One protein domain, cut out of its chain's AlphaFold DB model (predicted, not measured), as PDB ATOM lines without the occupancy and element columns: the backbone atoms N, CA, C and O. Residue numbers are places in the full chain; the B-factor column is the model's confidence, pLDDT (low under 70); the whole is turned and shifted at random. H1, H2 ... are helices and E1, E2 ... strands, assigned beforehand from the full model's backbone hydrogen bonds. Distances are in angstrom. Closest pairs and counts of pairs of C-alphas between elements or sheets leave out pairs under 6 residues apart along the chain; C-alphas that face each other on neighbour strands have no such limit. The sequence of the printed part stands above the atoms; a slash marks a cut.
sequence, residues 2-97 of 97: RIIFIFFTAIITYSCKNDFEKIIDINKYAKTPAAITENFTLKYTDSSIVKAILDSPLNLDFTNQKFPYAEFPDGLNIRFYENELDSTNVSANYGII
ATOM      1  N   ARG A   2     -17.097 -20.059 -15.674       68.69
ATOM      2  CA  ARG A   2     -18.348 -19.765 -14.936       68.69
ATOM      3  C   ARG A   2     -18.315 -18.475 -14.086       68.69
ATOM      4  O   ARG A   2     -19.289 -17.739 -14.077       68.69
ATOM      5  N   ILE A   3     -17.181 -18.161 -13.450       76.12
ATOM      6  CA  ILE A   3     -17.005 -16.947 -12.617       76.12
ATOM      7  C   ILE A   3     -17.000 -15.662 -13.461       76.12
ATOM      8  O   ILE A   3     -17.592 -14.664 -13.065       76.12
ATOM      9  N   ILE A   4     -16.388 -15.704 -14.648       78.38
ATOM     10  CA  ILE A   4     -16.349 -14.568 -15.585       78.38
ATOM     11  C   ILE A   4     -17.766 -14.224 -16.055       78.38
ATOM     12  O   ILE A   4     -18.130 -13.055 -16.114       78.38
ATOM     13  N   PHE A   5     -18.584 -15.246 -16.321       78.81
ATOM     14  CA  PHE A   5     -19.974 -15.063 -16.731       78.81
ATOM     15  C   PHE A   5     -20.817 -14.402 -15.629       78.81
ATOM     16  O   PHE A   5     -21.570 -13.479 -15.914       78.81
ATOM     17  N   ILE A   6     -20.621 -14.801 -14.367       82.06
ATOM     18  CA  ILE A   6     -21.315 -14.218 -13.205       82.06
ATOM     19  C   ILE A   6     -20.935 -12.741 -13.015       82.06
ATOM     20  O   ILE A   6     -21.813 -11.896 -12.834       82.06
ATOM     21  N   PHE A   7     -19.645 -12.411 -13.119       81.69
ATOM     22  CA  PHE A   7     -19.179 -11.023 -13.053       81.69
ATOM     23  C   PHE A   7     -19.751 -10.168 -14.187       81.69
ATOM     24  O   PHE A   7     -20.203  -9.052 -13.947       81.69
ATOM     25  N   PHE A   8     -19.794 -10.705 -15.407       78.75
ATOM     26  CA  PHE A   8     -20.343  -9.998 -16.561       78.75
ATOM     27  C   PHE A   8     -21.843  -9.719 -16.399       78.75
ATOM     28  O   PHE A   8     -22.293  -8.598 -16.628       78.75
ATOM     29  N   THR A   9     -22.612 -10.696 -15.904       76.12
ATOM     30  CA  THR A   9     -24.039 -10.500 -15.610       76.12
ATOM     31  C   THR A   9     -24.277  -9.487 -14.488       76.12
ATOM     32  O   THR A   9     -25.182  -8.665 -14.605       76.12
ATOM     33  N   ALA A  10     -23.439  -9.476 -13.445       78.56
ATOM     34  CA  ALA A  10     -23.567  -8.533 -12.333       78.56
ATOM     35  C   ALA A  10     -23.332  -7.075 -12.775       78.56
ATOM     36  O   ALA A  10     -24.078  -6.178 -12.381       78.56
ATOM     37  N   ILE A  11     -22.348  -6.839 -13.651       77.06
ATOM     38  CA  ILE A  11     -22.025  -5.503 -14.178       77.06
ATOM     39  C   ILE A  11     -23.173  -4.951 -15.037       77.06
ATOM     40  O   ILE A  11     -23.541  -3.785 -14.894       77.06
ATOM     41  N   ILE A  12     -23.791  -5.790 -15.877       75.69
ATOM     42  CA  ILE A  12     -24.926  -5.381 -16.720       75.69
ATOM     43  C   ILE A  12     -26.136  -5.003 -15.852       75.69
ATOM     44  O   ILE A  12     -26.795  -4.003 -16.127       75.69
ATOM     45  N   THR A  13     -26.392  -5.737 -14.762       68.62
ATOM     46  CA  THR A  13     -27.500  -5.421 -13.841       68.62
ATOM     47  C   THR A  13     -27.270  -4.160 -13.004       68.62
ATOM     48  O   THR A  13     -28.234  -3.493 -12.644       68.62
ATOM     49  N   TYR A  14     -26.014  -3.791 -12.727       67.00
ATOM     50  CA  TYR A  14     -25.682  -2.592 -11.942       67.00
ATOM     51  C   TYR A  14     -25.692  -1.292 -12.766       67.00
ATOM     52  O   TYR A  14     -25.735  -0.202 -12.197       67.00
ATOM     53  N   SER A  15     -25.660  -1.402 -14.099       65.62
ATOM     54  CA  SER A  15     -25.711  -0.262 -15.028       65.62
ATOM     55  C   SER A  15     -27.121   0.329 -15.177       65.62
ATOM     56  O   SER A  15     -27.277   1.479 -15.577       65.62
ATOM     57  N   CYS A  16     -28.169  -0.409 -14.793       67.38
ATOM     58  CA  CYS A  16     -29.557   0.066 -14.830       67.38
ATOM     59  C   CYS A  16     -29.902   0.948 -13.611       67.38
ATOM     60  O   CYS A  16     -30.930   0.772 -12.955       67.38
ATOM     61  N   LYS A  17     -29.021   1.895 -13.265       61.16
ATOM     62  CA  LYS A  17     -29.358   2.976 -12.336       61.16
ATOM     63  C   LYS A  17     -30.141   4.027 -13.108       61.16
ATOM     64  O   LYS A  17     -29.579   4.847 -13.825       61.16
ATOM     65  N   ASN A  18     -31.456   3.965 -12.968       60.41
ATOM     66  CA  ASN A  18     -32.356   4.983 -13.475       60.41
ATOM     67  C   ASN A  18     -32.142   6.279 -12.673       60.41
ATOM     68  O   ASN A  18     -32.601   6.394 -11.542       60.41
ATOM     69  N   ASP A  19     -31.476   7.267 -13.273       61.88
ATOM     70  CA  ASP A  19     -31.270   8.628 -12.741       61.88
ATOM     71  C   ASP A  19     -32.584   9.459 -12.698       61.88
ATOM     72  O   ASP A  19     -32.577  10.686 -12.788       61.88
ATOM     73  N   PHE A  20     -33.741   8.804 -12.549       61.59
ATOM     74  CA  PHE A  20     -35.058   9.446 -12.487       61.59
ATOM     75  C   PHE A  20     -35.160  10.452 -11.333       61.59
ATOM     76  O   PHE A  20     -35.792  11.494 -11.490       61.59
ATOM     77  N   GLU A  21     -34.484  10.201 -10.208       61.44
ATOM     78  CA  GLU A  21     -34.432  11.151  -9.088       61.44
ATOM     79  C   GLU A  21     -33.771  12.484  -9.475       61.44
ATOM     80  O   GLU A  21     -34.240  13.537  -9.049       61.44
ATOM     81  N   LYS A  22     -32.751  12.474 -10.348       60.12
ATOM     82  CA  LYS A  22     -32.115  13.709 -10.843       60.12
ATOM     83  C   LYS A  22     -33.022  14.487 -11.799       60.12
ATOM     84  O   LYS A  22     -32.954  15.710 -11.844       60.12
ATOM     85  N   ILE A  23     -33.879  13.793 -12.550       60.69
ATOM     86  CA  ILE A  23     -34.863  14.418 -13.451       60.69
ATOM     87  C   ILE A  23     -35.973  15.105 -12.640       60.69
ATOM     88  O   ILE A  23     -36.421  16.191 -13.004       60.69
ATOM     89  N   ILE A  24     -36.383  14.516 -11.513       58.50
ATOM     90  CA  ILE A  24     -37.360  15.116 -10.591       58.50
ATOM     91  C   ILE A  24     -36.792  16.388  -9.941       58.50
ATOM     92  O   ILE A  24     -37.522  17.363  -9.765       58.50
ATOM     93  N   ASP A  25     -35.490  16.418  -9.649       57.66
ATOM     94  CA  ASP A  25     -34.836  17.560  -8.998       57.66
ATOM     95  C   ASP A  25     -34.847  18.841  -9.865       57.66
ATOM     96  O   ASP A  25     -34.938  19.945  -9.332       57.66
ATOM     97  N   ILE A  26     -34.876  18.716 -11.203       59.28
ATOM     98  CA  ILE A  26     -35.018  19.860 -12.131       59.28
ATOM     99  C   ILE A  26     -36.381  20.556 -11.965       59.28
ATOM    100  O   ILE A  26     -36.467  21.777 -12.079       59.28
ATOM    101  N   ASN A  27     -37.438  19.800 -11.657       56.03
ATOM    102  CA  ASN A  27     -38.794  20.328 -11.465       56.03
ATOM    103  C   ASN A  27     -39.088  20.746 -10.016       56.03
ATOM    104  O   ASN A  27     -40.182  21.222  -9.718       56.03
ATOM    105  N   LYS A  28     -38.138  20.557  -9.097       53.84
ATOM    106  CA  LYS A  28     -38.354  20.757  -7.658       53.84
ATOM    107  C   LYS A  28     -38.377  22.228  -7.248       53.84
ATOM    108  O   LYS A  28     -38.955  22.571  -6.219       53.84
ATOM    109  N   TYR A  29     -37.806  23.107  -8.068       60.50
ATOM    110  CA  TYR A  29     -38.036  24.541  -7.950       60.50
ATOM    111  C   TYR A  29     -39.359  24.861  -8.638       60.50
ATOM    112  O   TYR A  29     -39.400  25.095  -9.845       60.50
ATOM    113  N   ALA A  30     -40.450  24.832  -7.870       65.06
ATOM    114  CA  ALA A  30     -41.735  25.337  -8.329       65.06
ATOM    115  C   ALA A  30     -41.528  26.762  -8.865       65.06
ATOM    116  O   ALA A  30     -41.145  27.668  -8.118       65.06
ATOM    117  N   LYS A  31     -41.715  26.948 -10.177       75.12
ATOM    118  CA  LYS A  31     -41.614  28.269 -10.795       75.12
ATOM    119  C   LYS A  31     -42.690  29.132 -10.153       75.12
ATOM    120  O   LYS A  31     -43.873  28.838 -10.273       75.12
ATOM    121  N   THR A  32     -42.266  30.145  -9.410       88.88
ATOM    122  CA  THR A  32     -43.178  31.110  -8.797       88.88
ATOM    123  C   THR A  32     -43.292  32.292  -9.750       88.88
ATOM    124  O   THR A  32     -42.242  32.810 -10.155       88.88
ATOM    125  N   PRO A  33     -44.511  32.706 -10.135       94.19
ATOM    126  CA  PRO A  33     -44.672  33.854 -11.009       94.19
ATOM    127  C   PRO A  33     -44.141  35.114 -10.316       94.19
ATOM    128  O   PRO A  33     -44.275  35.283  -9.104       94.19
ATOM    129  N   ALA A  34     -43.517  35.989 -11.094       95.69
ATOM    130  CA  ALA A  34     -43.133  37.331 -10.687       95.69
ATOM    131  C   ALA A  34     -44.363  38.185 -10.343       95.69
ATOM    132  O   ALA A  34     -44.318  38.973  -9.399       95.69
ATOM    133  N   ALA A  35     -45.456  38.004 -11.091       96.69
ATOM    134  CA  ALA A  35     -46.720  38.694 -10.875       96.69
ATOM    135  C   ALA A  35     -47.915  37.836 -11.319       96.69
ATOM    136  O   ALA A  35     -47.802  36.976 -12.191       96.69
ATOM    137  N   ILE A  36     -49.072  38.101 -10.713       97.81
ATOM    138  CA  ILE A  36     -50.368  37.534 -11.091       97.81
ATOM    139  C   ILE A  36     -51.300  38.715 -11.347       97.81
ATOM    140  O   ILE A  36     -51.434  39.579 -10.480       97.81
ATOM    141  N   THR A  37     -51.916  38.761 -12.527       98.12
ATOM    142  CA  THR A  37     -52.788  39.870 -12.938       98.12
ATOM    143  C   THR A  37     -54.152  39.349 -13.363       98.12
ATOM    144  O   THR A  37     -54.243  38.508 -14.256       98.12
ATOM    145  N   GLU A  38     -55.210  39.877 -12.754       98.00
ATOM    146  CA  GLU A  38     -56.600  39.627 -13.149       98.00
ATOM    147  C   GLU A  38     -57.085  40.704 -14.128       98.00
ATOM    148  O   GLU A  38     -56.688  41.865 -14.016       98.00
ATOM    149  N   ASN A  39     -57.974  40.337 -15.057       97.69
ATOM    150  CA  ASN A  39     -58.497  41.229 -16.103       97.69
ATOM    151  C   ASN A  39     -57.368  41.935 -16.879       97.69
ATOM    152  O   ASN A  39     -57.341  43.160 -17.026       97.69
ATOM    153  N   PHE A  40     -56.400  41.143 -17.332       97.62
ATOM    154  CA  PHE A  40     -55.213  41.607 -18.030       97.62
ATOM    155  C   PHE A  40     -55.558  42.133 -19.430       97.62
ATOM    156  O   PHE A  40     -56.156  41.417 -20.231       97.62
ATOM    157  N   THR A  41     -55.098  43.347 -19.745       97.69
ATOM    158  CA  THR A  41     -55.147  43.925 -21.097       97.69
ATOM    159  C   THR A  41     -53.767  44.444 -21.494       97.69
ATOM    160  O   THR A  41     -53.231  45.359 -20.866       97.69
ATOM    161  N   LEU A  42     -53.219  43.922 -22.589       96.31
ATOM    162  CA  LEU A  42     -51.986  44.394 -23.214       96.31
ATOM    163  C   LEU A  42     -52.303  45.068 -24.548       96.31
ATOM    164  O   LEU A  42     -52.897  44.460 -25.434       96.31
ATOM    165  N   LYS A  43     -51.856  46.315 -24.717       96.38
ATOM    166  CA  LYS A  43     -51.940  47.045 -25.989       96.38
ATOM    167  C   LYS A  43     -50.552  47.161 -26.597       96.38
ATOM    168  O   LYS A  43     -49.695  47.848 -26.048       96.38
ATOM    169  N   TYR A  44     -50.343  46.508 -27.733       95.38
ATOM    170  CA  TYR A  44     -49.116  46.631 -28.505       95.38
ATOM    171  C   TYR A  44     -49.265  47.750 -29.535       95.38
ATOM    172  O   TYR A  44     -50.175  47.729 -30.370       95.38
ATOM    173  N   THR A  45     -48.372  48.734 -29.465       95.38
ATOM    174  CA  THR A  45     -48.359  49.901 -30.349       95.38
ATOM    175  C   THR A  45     -47.037  49.993 -31.089       95.38
ATOM    176  O   THR A  45     -45.983  49.933 -30.459       95.38
ATOM    177  N   ASP A  46     -47.099  50.238 -32.392       93.69
ATOM    178  CA  ASP A  46     -45.943  50.583 -33.214       93.69
ATOM    179  C   ASP A  46     -46.181  51.967 -33.820       93.69
ATOM    180  O   ASP A  46     -47.249  52.237 -34.370       93.69
ATOM    181  N   SER A  47     -45.209  52.869 -33.670       94.19
ATOM    182  CA  SER A  47     -45.290  54.239 -34.191       94.19
ATOM    183  C   SER A  47     -46.557  54.989 -33.743       94.19
ATOM    184  O   SER A  47     -47.161  55.740 -34.503       94.19
ATOM    185  N   SER A  48     -46.958  54.793 -32.480       92.19
ATOM    186  CA  SER A  48     -48.189  55.328 -31.857       92.19
ATOM    187  C   SER A  48     -49.513  54.785 -32.414       92.19
ATOM    188  O   SER A  48     -50.577  55.259 -32.022       92.19
ATOM    189  N   ILE A  49     -49.474  53.773 -33.280       92.44
ATOM    190  CA  ILE A  49     -50.657  53.100 -33.823       92.44
ATOM    191  C   ILE A  49     -50.825  51.761 -33.099       92.44
ATOM    192  O   ILE A  49     -49.882  50.976 -33.006       92.44
ATOM    193  N   VAL A  50     -52.024  51.483 -32.578       93.75
ATOM    194  CA  VAL A  50     -52.336  50.189 -31.947       93.75
ATOM    195  C   VAL A  50     -52.348  49.098 -33.016       93.75
ATOM    196  O   VAL A  50     -53.135  49.154 -33.956       93.75
ATOM    197  N   LYS A  51     -51.472  48.103 -32.863       95.12
ATOM    198  CA  LYS A  51     -51.342  46.955 -33.771       95.12
ATOM    199  C   LYS A  51     -51.965  45.687 -33.208       95.12
ATOM    200  O   LYS A  51     -52.461  44.874 -33.978       95.12
ATOM    201  N   ALA A  52     -51.978  45.520 -31.886       95.88
ATOM    202  CA  ALA A  52     -52.685  44.411 -31.263       95.88
ATOM    203  C   ALA A  52     -53.213  44.755 -29.869       95.88
ATOM    204  O   ALA A  52     -52.615  45.555 -29.146       95.88
ATOM    205  N   ILE A  53     -54.320  44.123 -29.489       97.12
ATOM    206  CA  ILE A  53     -54.848  44.132 -28.122       97.12
ATOM    207  C   ILE A  53     -55.018  42.683 -27.679       97.12
ATOM    208  O   ILE A  53     -55.700  41.925 -28.361       97.12
ATOM    209  N   LEU A  54     -54.397  42.308 -26.563       97.56
ATOM    210  CA  LEU A  54     -54.572  41.014 -25.911       97.56
ATOM    211  C   LEU A  54     -55.339  41.225 -24.611       97.56
ATOM    212  O   LEU A  54     -54.883  41.976 -23.754       97.56
ATOM    213  N   ASP A  55     -56.458  40.527 -24.465       98.19
ATOM    214  CA  ASP A  55     -57.265  40.496 -23.250       98.19
ATOM    215  C   ASP A  55     -57.268  39.081 -22.650       98.19
ATOM    216  O   ASP A  55     -57.355  38.090 -23.381       98.19
ATOM    217  N   SER A  56     -57.175  38.968 -21.325       98.25
ATOM    218  CA  SER A  56     -57.248  37.690 -20.610       98.25
ATOM    219  C   SER A  56     -57.823  37.858 -19.196       98.25
ATOM    220  O   SER A  56     -57.512  38.847 -18.528       98.25
ATOM    221  N   PRO A  57     -58.627  36.900 -18.693       98.38
ATOM    222  CA  PRO A  57     -59.093  36.921 -17.307       98.38
ATOM    223  C   PRO A  57     -57.955  36.814 -16.286       98.38
ATOM    224  O   PRO A  57     -58.028  37.456 -15.241       98.38
ATOM    225  N   LEU A  58     -56.909  36.040 -16.595       98.25
ATOM    226  CA  LEU A  58     -55.817  35.737 -15.675       98.25
ATOM    227  C   LEU A  58     -54.490  35.597 -16.427       98.25
ATOM    228  O   LEU A  58     -54.360  34.789 -17.344       98.25
ATOM    229  N   ASN A  59     -53.489  36.356 -15.991       98.12
ATOM    230  CA  ASN A  59     -52.118  36.295 -16.480       98.12
ATOM    231  C   ASN A  59     -51.151  35.944 -15.338       98.12
ATOM    232  O   ASN A  59     -51.171  36.577 -14.281       98.12
ATOM    233  N   LEU A  60     -50.290  34.955 -15.577       97.81
ATOM    234  CA  LEU A  60     -49.170  34.580 -14.718       97.81
ATOM    235  C   LEU A  60     -47.868  34.996 -15.406       97.81
ATOM    236  O   LEU A  60     -47.511  34.465 -16.459       97.81
ATOM    237  N   ASP A  61     -47.157  35.946 -14.815       97.06
ATOM    238  CA  ASP A  61     -45.903  36.468 -15.347       97.06
ATOM    239  C   ASP A  61     -44.718  35.674 -14.784       97.06
ATOM    240  O   ASP A  61     -44.471  35.696 -13.581       97.06
ATOM    241  N   PHE A  62     -43.959  34.991 -15.640       96.62
ATOM    242  CA  PHE A  62     -42.741  34.259 -15.288       96.62
ATOM    243  C   PHE A  62     -41.477  34.928 -15.854       96.62
ATOM    244  O   PHE A  62     -40.466  34.268 -16.105       96.62
ATOM    245  N   THR A  63     -41.482  36.249 -16.037       94.81
ATOM    246  CA  THR A  63     -40.311  37.019 -16.496       94.81
ATOM    247  C   THR A  63     -39.117  36.978 -15.540       94.81
ATOM    248  O   THR A  63     -37.994  37.271 -15.944       94.81
ATOM    249  N   ASN A  64     -39.321  36.532 -14.297       92.75
ATOM    250  CA  ASN A  64     -38.254  36.235 -13.337       92.75
ATOM    251  C   ASN A  64     -37.471  34.939 -13.640       92.75
ATOM    252  O   ASN A  64     -36.481  34.654 -12.963       92.75
ATOM    253  N   GLN A  65     -37.907  34.127 -14.605       90.25
ATOM    254  CA  GLN A  65     -37.259  32.863 -14.952       90.25
ATOM    255  C   GLN A  65     -36.112  33.060 -15.952       90.25
ATOM    256  O   GLN A  65     -36.085  34.010 -16.728       90.25
ATOM    257  N   LYS A  66     -35.175  32.099 -15.997       89.88
ATOM    258  CA  LYS A  66     -34.073  32.096 -16.983       89.88
ATOM    259  C   LYS A  66     -34.573  32.134 -18.434       89.88
ATOM    260  O   LYS A  66     -33.908  32.705 -19.293       89.88
ATOM    261  N   PHE A  67     -35.718  31.507 -18.689       90.12
ATOM    262  CA  PHE A  67     -36.456  31.600 -19.942       90.12
ATOM    263  C   PHE A  67     -37.796  32.272 -19.621       90.12
ATOM    264  O   PHE A  67     -38.684  31.570 -19.138       90.12
ATOM    265  N   PRO A  68     -37.901  33.604 -19.779       93.44
ATOM    266  CA  PRO A  68     -39.118  34.372 -19.525       93.44
ATOM    267  C   PRO A  68     -40.291  33.900 -20.378       93.44
ATOM    268  O   PRO A  68     -40.106  33.625 -21.561       93.44
ATOM    269  N   TYR A  69     -41.478  33.844 -19.781       95.62
ATOM    270  CA  TYR A  69     -42.743  33.623 -20.479       95.62
ATOM    271  C   TYR A  69     -43.901  34.186 -19.652       95.62
ATOM    272  O   TYR A  69     -43.755  34.448 -18.456       95.62
ATOM    273  N   ALA A  70     -45.054  34.337 -20.285       96.69
ATOM    274  CA  ALA A  70     -46.328  34.603 -19.643       96.69
ATOM    275  C   ALA A  70     -47.293  33.448 -19.920       96.69
ATOM    276  O   ALA A  70     -47.366  32.938 -21.037       96.69
ATOM    277  N   GLU A  71     -48.044  33.038 -18.907       97.25
ATOM    278  CA  GLU A  71     -49.044  31.979 -19.014       97.25
ATOM    279  C   GLU A  71     -50.442  32.550 -18.770       97.25
ATOM    280  O   GLU A  71     -50.652  33.387 -17.892       97.25
ATOM    281  N   PHE A  72     -51.402  32.096 -19.569       98.19
ATOM    282  CA  PHE A  72     -52.791  32.541 -19.556       98.19
ATOM    283  C   PHE A  72     -53.694  31.324 -19.323       98.19
ATOM    284  O   PHE A  72     -54.216  30.752 -20.287       98.19
ATOM    285  N   PRO A  73     -53.826  30.871 -18.062       97.88
ATOM    286  CA  PRO A  73     -54.515  29.627 -17.724       97.88
ATOM    287  C   PRO A  73     -56.008  29.637 -18.074       97.88
ATOM    288  O   PRO A  73     -56.538  28.608 -18.482       97.88
ATOM    289  N   ASP A  74     -56.653  30.805 -17.992       98.25
ATOM    290  CA  ASP A  74     -58.085  30.987 -18.269       98.25
ATOM    291  C   ASP A  74     -58.351  31.497 -19.698       98.25
ATOM    292  O   ASP A  74     -59.416  32.035 -20.013       98.25
ATOM    293  N   GLY A  75     -57.364  31.329 -20.578       97.81
ATOM    294  CA  GLY A  75     -57.445  31.718 -21.974       97.81
ATOM    295  C   GLY A  75     -57.099  33.175 -22.246       97.81
ATOM    296  O   GLY A  75     -56.829  33.977 -21.353       97.81
ATOM    297  N   LEU A  76     -57.060  33.505 -23.531       97.69
ATOM    298  CA  LEU A  76     -56.689  34.821 -24.033       97.69
ATOM    299  C   LEU A  76     -57.399  35.106 -25.352       97.69
ATOM    300  O   LEU A  76     -57.716  34.192 -26.121       97.69
ATOM    301  N   ASN A  77     -57.615  36.386 -25.627       97.94
ATOM    302  CA  ASN A  77     -58.162  36.876 -26.876       97.94
ATOM    303  C   ASN A  77     -57.268  37.982 -27.434       97.94
ATOM    304  O   ASN A  77     -57.132  39.032 -26.812       97.94
ATOM    305  N   ILE A  78     -56.684  37.760 -28.608       97.44
ATOM    306  CA  ILE A  78     -55.827  38.727 -29.289       97.44
ATOM    307  C   ILE A  78     -56.542  39.251 -30.520       97.44
ATOM    308  O   ILE A  78     -56.943  38.489 -31.397       97.44
ATOM    309  N   ARG A  79     -56.636  40.569 -30.617       96.56
ATOM    310  CA  ARG A  79     -57.125  41.276 -31.793       96.56
ATOM    311  C   ARG A  79     -55.954  41.958 -32.478       96.56
ATOM    312  O   ARG A  79     -55.368  42.868 -31.900       96.56
ATOM    313  N   PHE A  80     -55.614  41.516 -33.681       96.19
ATOM    314  CA  PHE A  80     -54.588  42.114 -34.532       96.19
ATOM    315  C   PHE A  80     -55.235  43.090 -35.509       96.19
ATOM    316  O   PHE A  80     -56.220  42.739 -36.153       96.19
ATOM    317  N   TYR A  81     -54.673  44.287 -35.635       94.12
ATOM    318  CA  TYR A  81     -55.134  45.330 -36.545       94.12
ATOM    319  C   TYR A  81     -54.163  45.448 -37.720       94.12
ATOM    320  O   TYR A  81     -52.997  45.806 -37.532       94.12
ATOM    321  N   GLU A  82     -54.645  45.180 -38.933       83.81
ATOM    322  CA  GLU A  82     -53.904  45.531 -40.150       83.81
ATOM    323  C   GLU A  82     -54.088  47.022 -40.448       83.81
ATOM    324  O   GLU A  82     -53.098  47.739 -40.600       83.81
ATOM    325  N   ASN A  83     -55.342  47.494 -40.402       80.31
ATOM    326  CA  ASN A  83     -55.774  48.885 -40.581       80.31
ATOM    327  C   ASN A  83     -56.928  49.212 -39.600       80.31
ATOM    328  O   ASN A  83     -57.440  48.315 -38.937       80.31
ATOM    329  N   GLU A  84     -57.396  50.466 -39.521       73.00
ATOM    330  CA  GLU A  84     -58.482  50.855 -38.585       73.00
ATOM    331  C   GLU A  84     -59.802  50.085 -38.784       73.00
ATOM    332  O   GLU A  84     -60.586  49.947 -37.847       73.00
ATOM    333  N   LEU A  85     -60.049  49.586 -39.997       74.00
ATOM    334  CA  LEU A  85     -61.292  48.912 -40.385       74.00
ATOM    335  C   LEU A  85     -61.179  47.386 -40.436       74.00
ATOM    336  O   LEU A  85     -62.212  46.726 -40.534       74.00
ATOM    337  N   ASP A  86     -59.964  46.833 -40.387       86.81
ATOM    338  CA  ASP A  86     -59.734  45.408 -40.621       86.81
ATOM    339  C   ASP A  86     -58.917  44.788 -39.487       86.81
ATOM    340  O   ASP A  86     -57.827  45.260 -39.138       86.81
ATOM    341  N   SER A  87     -59.479  43.745 -38.876       92.06
ATOM    342  CA  SER A  87     -58.875  43.097 -37.718       92.06
ATOM    343  C   SER A  87     -59.104  41.596 -37.718       92.06
ATOM    344  O   SER A  87     -60.214  41.127 -37.965       92.06
ATOM    345  N   THR A  88     -58.066  40.854 -37.344       95.31
ATOM    346  CA  THR A  88     -58.129  39.408 -37.130       95.31
ATOM    347  C   THR A  88     -58.161  39.115 -35.639       95.31
ATOM    348  O   THR A  88     -57.357  39.648 -34.874       95.31
ATOM    349  N   ASN A  89     -59.078  38.247 -35.218       96.31
ATOM    350  CA  ASN A  89     -59.212  37.839 -33.827       96.31
ATOM    351  C   ASN A  89     -58.738  36.392 -33.638       96.31
ATOM    352  O   ASN A  89     -59.195  35.491 -34.338       96.31
ATOM    353  N   VAL A  90     -57.845  36.176 -32.675       96.50
ATOM    354  CA  VAL A  90     -57.296  34.871 -32.300       96.50
ATOM    355  C   VAL A  90     -57.601  34.634 -30.829       96.50
ATOM    356  O   VAL A  90     -57.161  35.393 -29.972       96.50
ATOM    357  N   SER A  91     -58.340  33.572 -30.529       97.44
ATOM    358  CA  SER A  91     -58.726  33.218 -29.164       97.44
ATOM    359  C   SER A  91     -58.251  31.819 -28.805       97.44
ATOM    360  O   SER A  91     -58.311  30.915 -29.639       97.44
ATOM    361  N   ALA A  92     -57.864  31.624 -27.549       98.00
ATOM    362  CA  ALA A  92     -57.537  30.316 -27.002       98.00
ATOM    363  C   ALA A  92     -58.084  30.173 -25.579       98.00
ATOM    364  O   ALA A  92     -58.159  31.151 -24.842       98.00
ATOM    365  N   ASN A  93     -58.434  28.948 -25.179       98.12
ATOM    366  CA  ASN A  93     -58.829  28.631 -23.800       98.12
ATOM    367  C   ASN A  93     -57.633  28.488 -22.845       98.12
ATOM    368  O   ASN A  93     -57.834  28.352 -21.648       98.12
ATOM    369  N   TYR A  94     -56.413  28.496 -23.383       98.00
ATOM    370  CA  TYR A  94     -55.149  28.455 -22.658       98.00
ATOM    371  C   TYR A  94     -54.042  28.964 -23.586       98.00
ATOM    372  O   TYR A  94     -54.092  28.698 -24.791       98.00
ATOM    373  N   GLY A  95     -53.029  29.652 -23.063       96.69
ATOM    374  CA  GLY A  95     -51.881  30.054 -23.874       96.69
ATOM    375  C   GLY A  95     -50.620  30.337 -23.072       96.69
ATOM    376  O   GLY A  95     -50.681  30.659 -21.889       96.69
ATOM    377  N   ILE A  96     -49.480  30.227 -23.749       96.06
ATOM    378  CA  ILE A  96     -48.160  30.614 -23.250       96.06
ATOM    379  C   ILE A  96     -47.519  31.503 -24.315       96.06
ATOM    380  O   ILE A  96     -47.566  31.153 -25.497       96.06
ATOM    381  N   ILE A  97     -46.951  32.635 -23.899       92.38
ATOM    382  CA  ILE A  97     -46.259  33.605 -24.762       92.38
ATOM    383  C   ILE A  97     -44.840  33.819 -24.252       92.38
ATOM    384  O   ILE A  97     -44.683  33.977 -23.020       92.38
TER     385      ILE A  97
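Overview. This is residues 2 to 97 of the 97 residues of an uncharacterized protein of Flavobacteriaceae bacterium (UniProt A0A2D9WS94). A small, twisted sheet of five strands stands at one end of a long, thin arm that holds both helices, H1 and then H2. In the sheet, the long hairpin of E1 and E2 bends sharply, with the hairpin of E4 and E5 beside one part of E2 and the short E3 beside its last part. The printed part has 96 residues, with two named helices, H1 and H2, followed along the chain by five named strands, E1 to E5; the sheet is branched, with the antiparallel neighbour pairs E1 and E2, E2 and E3, E2 and E4, and E4 and E5, and the class is mixed, helices and strands. The whole is extended, a rod of 85 by 26 by 26 A with a radius of gyration of the C-alphas of 24.8 A, and the free arm of residues 2 to 30 makes much of its length.

Along the chain. H1, residues 2 to 14, begins at C-alpha 2 (-18.348, -19.765, -14.936) and is 18.9 A long. H2 is residues 20 to 26, 10.4 A. E1, residues 35 to 46, begins at C-alpha 35 (-46.720, 38.694, -10.875); it and E2, residues 49 to 61, each measure 25.3 A. E3 is residues 70 to 72, 6.8 A. E4, residues 76 to 83, measures 21.7 A, and E5, residues 86 to 92, measures 20.4 A and ends at C-alpha 92 (-57.537, 30.316, -27.002).

Arrangement. H1 and H2 are apart, and neither is on the sheet. Every O i to N i+4 pair is within hydrogen-bond range in H1, and 2 of 3 in H2. E1 bends by 100 degrees at residue 38 and E2 by 104 degrees at residue 58. E1 lies on one side of E2, their hairpin antiparallel at 166 degrees, with N 40 and O 56 at 2.8 A. On the other side of E2 lie E3, beside residues 58 to 61, and E4, beside residues 51 to 56. E2 and E3 are a hairpin, with N 60 and O 71 at 2.8 A; E1, E2 and E3 form a meander, each strand the antiparallel neighbour of the one before. E4 is antiparallel to E2 at 175 degrees, with N 79 and O 53 at 2.8 A. E3 and E4 meet only through their link. E5 lies on the other side of E4 from E2, in a hairpin at 165 degrees, with N 78 and O 90 at 2.8 A. Residues 95 to 96 pair antiparallel with residues 71 to 72 of E3.

Size, cuts and confidence. The C-alphas farthest apart, those of Arg 2 and Leu 85, are 84.9 A apart. Without residues 2 to 30, which stand free, the body spans 41 by 26 by 18 A. The printed part has no cut and no long link. The mean pLDDT of the printed part is 86.3; residue 2 and residues 13 to 30 are under 70.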